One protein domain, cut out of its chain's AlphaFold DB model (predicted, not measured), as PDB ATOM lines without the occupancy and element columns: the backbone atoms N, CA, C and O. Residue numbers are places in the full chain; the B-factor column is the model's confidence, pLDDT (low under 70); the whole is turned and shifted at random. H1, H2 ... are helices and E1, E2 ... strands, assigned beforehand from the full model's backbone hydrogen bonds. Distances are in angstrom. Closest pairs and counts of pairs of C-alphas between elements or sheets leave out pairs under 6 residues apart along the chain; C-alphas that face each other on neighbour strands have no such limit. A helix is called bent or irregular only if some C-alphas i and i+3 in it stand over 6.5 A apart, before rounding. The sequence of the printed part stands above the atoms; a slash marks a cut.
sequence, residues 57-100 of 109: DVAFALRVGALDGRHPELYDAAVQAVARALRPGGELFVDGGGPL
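Overview. This is residues 57 to 100 of the 109 residues of the protein "Methyltransferase" of Gordonia sp. KTR9 (UniProt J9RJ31). Two parallel strands, E1 and E2, lie side by side as a narrow ribbon, and one helix, H1, runs back over one face of it in the direction opposite to E1. The link of residues 63 to 71 loops from the end of E1 to the start of H1, and residues 96 to 100 fold back on the side of the ribbon away from H1. The printed part has 44 residues with one named helix and two named strands, in the order E1, H1, E2, and its class is mixed, helices and strands. It is compact, with a radius of gyration of the C-alphas of 10.2 A, and its outline is flat, spanning 27 by 23 by 10 A.

Arrangement. The sheet holds E1, residues 57 to 62, and E2, residues 86 to 95, which are parallel neighbours with 17 degrees between their directions. The C-alphas of Phe 60 and Phe 93 face each other at 4.6 A. N 61 and O 93 are within hydrogen-bond range at 2.8 A, as are N 93 and O 59 at 2.9 A. E2 bends by 114 degrees at residue 89. With H1, residues 72 to 85, the strands form a strand-helix-strand unit, two parallel neighbour strands with a helix between them in the chain, and its crossover is right-handed. The closest C-alphas of E1 and H1 are those of Ala 59 and Val 82, 7.2 A apart. Those of H1 and E2 are Val 82 and Leu 92, 7.6 A apart. H1 has 8 of 10 O i to N i+4 pairs within hydrogen-bond range.

Along the chain. E1 begins at C-alpha 57, (129.651, 148.340, 162.814), and is 17.1 A long. H1 begins at C-alpha 72, (113.742, 132.793, 151.277), and is 20.3 A long; it is irregular, with C-alphas 73 and 76 at 7.5 A. E2 is 18.1 A long and ends at C-alpha 95, (128.245, 134.961, 150.929).

Size, cuts and confidence. The two C-alphas farthest apart are those of Arg 70 and Pro 88, at 27.8 A. The printed part has no cut. The link from E1 to H1 is short, and that from H1 to E2 is tight. The mean pLDDT of the printed part is 93.7, and no printed residue is under 70.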
ATOM      1  N   ASP A  57     129.249 147.581 164.005       97.25
ATOM      2  CA  ASP A  57     129.651 148.340 162.814       97.25
ATOM      3  C   ASP A  57     129.443 147.545 161.516       97.25
ATOM      4  O   ASP A  57     129.164 148.115 160.461       97.25
ATOM      5  N   VAL A  58     129.604 146.221 161.584       97.06
ATOM      6  CA  VAL A  58     129.563 145.331 160.422       97.06
ATOM      7  C   VAL A  58     129.039 143.952 160.800       97.06
ATOM      8  O   VAL A  58     129.413 143.385 161.828       97.06
ATOM      9  N   ALA A  59     128.222 143.385 159.919       97.75
ATOM     10  CA  ALA A  59     127.781 142.003 159.965       97.75
ATOM     11  C   ALA A  59     128.231 141.277 158.695       97.75
ATOM     12  O   ALA A  59     128.228 141.832 157.594       97.75
ATOM     13  N   PHE A  60     128.602 140.007 158.830       95.81
ATOM     14  CA  PHE A  60     128.839 139.148 157.679       95.81
ATOM     15  C   PHE A  60     128.256 137.759 157.909       95.81
ATOM     16  O   PHE A  60     128.367 137.192 158.994       95.81
ATOM     17  N   ALA A  61     127.649 137.208 156.865       95.62
ATOM     18  CA  ALA A  61     126.982 135.921 156.894       95.62
ATOM     19  C   ALA A  61     127.582 135.015 155.820       95.62
ATOM     20  O   ALA A  61     127.441 135.267 154.624       95.62
ATOM     21  N   LEU A  62     128.268 133.960 156.255       93.19
ATOM     22  CA  LEU A  62     128.908 133.001 155.362       93.19
ATOM     23  C   LEU A  62     128.041 131.760 155.255       93.19
ATOM     24  O   LEU A  62     127.947 130.997 156.217       93.19
ATOM     25  N   ARG A  63     127.399 131.564 154.097       91.62
ATOM     26  CA  ARG A  63     126.506 130.424 153.863       91.62
ATOM     27  C   ARG A  63     125.456 130.282 154.973       91.62
ATOM     28  O   ARG A  63     125.231 129.187 155.499       91.62
ATOM     29  N   VAL A  64     124.789 131.384 155.313       94.56
ATOM     30  CA  VAL A  64     123.659 131.395 156.252       94.56
ATOM     31  C   VAL A  64     122.374 131.256 155.457       94.56
ATOM     32  O   VAL A  64     122.036 132.136 154.679       94.56
ATOM     33  N   GLY A  65     121.656 130.153 155.662       93.88
ATOM     34  CA  GLY A  65     120.504 129.764 154.849       93.88
ATOM     35  C   GLY A  65     119.409 130.833 154.697       93.88
ATOM     36  O   GLY A  65     118.886 131.024 153.603       93.88
ATOM     37  N   ALA A  66     119.113 131.553 155.783       96.00
ATOM     38  CA  ALA A  66     118.141 132.648 155.801       96.00
ATOM     39  C   ALA A  66     118.586 133.871 154.979       96.00
ATOM     40  O   ALA A  66     117.755 134.626 154.499       96.00
ATOM     41  N   LEU A  67     119.893 134.065 154.784       95.06
ATOM     42  CA  LEU A  67     120.455 135.228 154.089       95.06
ATOM     43  C   LEU A  67     120.977 134.888 152.687       95.06
ATOM     44  O   LEU A  67     121.094 135.771 151.840       95.06
ATOM     45  N   ASP A  68     121.283 133.618 152.416       93.06
ATOM     46  CA  ASP A  68     121.903 133.173 151.167       93.06
ATOM     47  C   ASP A  68     120.934 132.591 150.129       93.06
ATOM     48  O   ASP A  68     121.367 132.104 149.086       93.06
ATOM     49  N   GLY A  69     119.629 132.685 150.393       90.25
ATOM     50  CA  GLY A  69     118.564 132.306 149.462       90.25
ATOM     51  C   GLY A  69     118.113 130.849 149.555       90.25
ATOM     52  O   GLY A  69     117.189 130.467 148.843       90.25
ATOM     53  N   ARG A  70     118.713 130.031 150.434       93.62
ATOM     54  CA  ARG A  70     118.233 128.657 150.683       93.62
ATOM     55  C   ARG A  70     116.935 128.608 151.491       93.62
ATOM     56  O   ARG A  70     116.208 127.629 151.366       93.62
ATOM     57  N   HIS A  71     116.664 129.643 152.284       95.44
ATOM     58  CA  HIS A  71     115.435 129.821 153.061       95.44
ATOM     59  C   HIS A  71     114.852 131.219 152.816       95.44
ATOM     60  O   HIS A  71     114.986 132.099 153.673       95.44
ATOM     61  N   PRO A  72     114.276 131.476 151.626       95.44
ATOM     62  CA  PRO A  72     113.742 132.793 151.277       95.44
ATOM     63  C   PRO A  72     112.628 133.261 152.226       95.44
ATOM     64  O   PRO A  72     112.480 134.458 152.440       95.44
ATOM     65  N   GLU A  73     111.891 132.337 152.841       97.88
ATOM     66  CA  GLU A  73     110.838 132.616 153.822       97.88
ATOM     67  C   GLU A  73     111.348 133.274 155.115       97.88
ATOM     68  O   GLU A  73     110.575 133.912 155.823       97.88
ATOM     69  N   LEU A  74     112.645 133.143 155.414       97.62
ATOM     70  CA  LEU A  74     113.286 133.713 156.606       97.62
ATOM     71  C   LEU A  74     114.041 135.015 156.304       97.62
ATOM     72  O   LEU A  74     114.535 135.665 157.226       97.62
ATOM     73  N   TYR A  75     114.158 135.385 155.026       96.44
ATOM     74  CA  TYR A  75     115.056 136.443 154.574       96.44
ATOM     75  C   TYR A  75     114.718 137.802 155.179       96.44
ATOM     76  O   TYR A  75     115.593 138.450 155.753       96.44
ATOM     77  N   ASP A  76     113.451 138.209 155.107       96.75
ATOM     78  CA  ASP A  76     113.035 139.520 155.602       96.75
ATOM     79  C   ASP A  76     113.259 139.636 157.114       96.75
ATOM     80  O   ASP A  76     113.822 140.626 157.578       96.75
ATOM     81  N   ALA A  77     112.907 138.599 157.881       97.75
ATOM     82  CA  ALA A  77     113.142 138.563 159.323       97.75
ATOM     83  C   ALA A  77     114.642 138.625 159.659       97.75
ATOM     84  O   ALA A  77     115.056 139.425 160.497       97.75
ATOM     85  N   ALA A  78     115.476 137.856 158.950       97.69
ATOM     86  CA  ALA A  78     116.925 137.858 159.140       97.69
ATOM     87  C   ALA A  78     117.567 139.213 158.812       97.69
ATOM     88  O   ALA A  78     118.389 139.708 159.586       97.69
ATOM     89  N   VAL A  79     117.194 139.842 157.692       97.12
ATOM     90  CA  VAL A  79     117.711 141.168 157.321       97.12
ATOM     91  C   VAL A  79     117.281 142.223 158.337       97.12
ATOM     92  O   VAL A  79     118.099 143.057 158.716       97.12
ATOM     93  N   GLN A  80     116.037 142.173 158.822       97.06
ATOM     94  CA  GLN A  80     115.536 143.101 159.840       97.06
ATOM     95  C   GLN A  80     116.249 142.931 161.186       97.06
ATOM     96  O   GLN A  80     116.623 143.927 161.806       97.06
ATOM     97  N   ALA A  81     116.475 141.693 161.629       97.69
ATOM     98  CA  ALA A  81     117.210 141.413 162.859       97.69
ATOM     99  C   ALA A  81     118.659 141.922 162.778       97.69
ATOM    100  O   ALA A  81     119.135 142.591 163.696       97.69
ATOM    101  N   VAL A  82     119.340 141.688 161.648       97.69
ATOM    102  CA  VAL A  82     120.693 142.218 161.420       97.69
ATOM    103  C   VAL A  82     120.693 143.743 161.356       97.69
ATOM    104  O   VAL A  82     121.548 144.363 161.979       97.69
ATOM    105  N   ALA A  83     119.747 144.354 160.642       97.19
ATOM    106  CA  ALA A  83     119.648 145.809 160.552       97.19
ATOM    107  C   ALA A  83     119.508 146.431 161.948       97.19
ATOM    108  O   ALA A  83     120.307 147.277 162.316       97.19
ATOM    109  N   ARG A  84     118.594 145.923 162.784       96.75
ATOM    110  CA  ARG A  84     118.411 146.390 164.174       96.75
ATOM    111  C   ARG A  84     119.634 146.186 165.070       96.75
ATOM    112  O   ARG A  84     119.735 146.819 166.115       96.75
ATOM    113  N   ALA A  85     120.525 145.270 164.704       97.69
ATOM    114  CA  ALA A  85     121.765 145.025 165.423       97.69
ATOM    115  C   ALA A  85     122.908 145.948 164.984       97.69
ATOM    116  O   ALA A  85     123.909 146.049 165.692       97.69
ATOM    117  N   LEU A  86     122.794 146.585 163.819       97.75
ATOM    118  CA  LEU A  86     123.811 147.465 163.265       97.75
ATOM    119  C   LEU A  86     123.555 148.913 163.676       97.75
ATOM    120  O   LEU A  86     122.421 149.346 163.849       97.75
ATOM    121  N   ARG A  87     124.634 149.683 163.821       96.69
ATOM    122  CA  ARG A  87     124.528 151.141 163.951       96.69
ATOM    123  C   ARG A  87     124.044 151.766 162.630       96.69
ATOM    124  O   ARG A  87     124.263 151.169 161.571       96.69
ATOM    125  N   PRO A  88     123.570 153.025 162.646       94.06
ATOM    126  CA  PRO A  88     123.338 153.778 161.419       94.06
ATOM    127  C   PRO A  88     124.574 153.790 160.506       94.06
ATOM    128  O   PRO A  88     125.682 154.139 160.922       94.06
ATOM    129  N   GLY A  89     124.382 153.394 159.246       92.44
ATOM    130  CA  GLY A  89     125.461 153.270 158.258       92.44
ATOM    131  C   GLY A  89     126.304 151.995 158.377       92.44
ATOM    132  O   GLY A  89     127.302 151.875 157.665       92.44
ATOM    133  N   GLY A  90     125.925 151.057 159.249       95.81
ATOM    134  CA  GLY A  90     126.515 149.724 159.305       95.81
ATOM    135  C   GLY A  90     126.285 148.932 158.017       95.81
ATOM    136  O   GLY A  90     125.412 149.238 157.201       95.81
ATOM    137  N   GLU A  91     127.106 147.906 157.809       96.25
ATOM    138  CA  GLU A  91     127.099 147.129 156.568       96.25
ATOM    139  C   GLU A  91     126.855 145.643 156.833       96.25
ATOM    140  O   GLU A  91     127.445 145.052 157.738       96.25
ATOM    141  N   LEU A  92     126.019 145.021 155.996       96.94
ATOM    142  CA  LEU A  92     125.833 143.574 155.943       96.94
ATOM    143  C   LEU A  92     126.451 143.010 154.663       96.94
ATOM    144  O   LEU A  92     126.080 143.395 153.550       96.94
ATOM    145  N   PHE A  93     127.349 142.041 154.828       96.44
ATOM    146  CA  PHE A  93     127.937 141.262 153.744       96.44
ATOM    147  C   PHE A  93     127.451 139.812 153.778       96.44
ATOM    148  O   PHE A  93     127.526 139.147 154.806       96.44
ATOM    149  N   VAL A  94     126.993 139.280 152.649       94.88
ATOM    150  CA  VAL A  94     126.486 137.908 152.553       94.88
ATOM    151  C   VAL A  94     127.209 137.137 151.463       94.88
ATOM    152  O   VAL A  94     127.286 137.566 150.310       94.88
ATOM    153  N   ASP A  95     127.723 135.971 151.842       91.31
ATOM    154  CA  ASP A  95     128.245 134.961 150.929       91.31
ATOM    155  C   ASP A  95     127.170 133.886 150.724       91.31
ATOM    156  O   ASP A  95     126.916 133.053 151.599       91.31
ATOM    157  N   GLY A  96     126.540 133.931 149.548       74.94
ATOM    158  CA  GLY A  96     125.689 132.859 149.023       74.94
ATOM    159  C   GLY A  96     126.297 132.133 147.830       74.94
ATOM    160  O   GLY A  96     125.579 131.516 147.048       74.94
ATOM    161  N   GLY A  97     127.614 132.247 147.670       73.38
ATOM    162  CA  GLY A  97     128.378 131.899 146.481       73.38
ATOM    163  C   GLY A  97     129.495 132.920 146.250       73.38
ATOM    164  O   GLY A  97     129.534 133.983 146.864       73.38
ATOM    165  N   GLY A  98     130.407 132.629 145.324       72.62
ATOM    166  CA  GLY A  98     131.393 133.619 144.892       72.62
ATOM    167  C   GLY A  98     130.749 134.624 143.929       72.62
ATOM    168  O   GLY A  98     130.218 134.176 142.912       72.62
ATOM    169  N   PRO A  99     130.800 135.949 144.173       81.62
ATOM    170  CA  PRO A  99     131.507 136.670 145.242       81.62
ATOM    171  C   PRO A  99     130.641 137.022 146.472       81.62
ATOM    172  O   PRO A  99     129.412 137.005 146.419       81.62
ATOM    173  N   LEU A 100     131.302 137.463 147.553       88.38
ATOM    174  CA  LEU A 100     130.667 138.130 148.699       88.38
ATOM    175  C   LEU A 100     129.915 139.388 148.231       88.38
ATOM    176  O   LEU A 100     130.483 140.222 147.521       88.38
TER     177      LEU A 100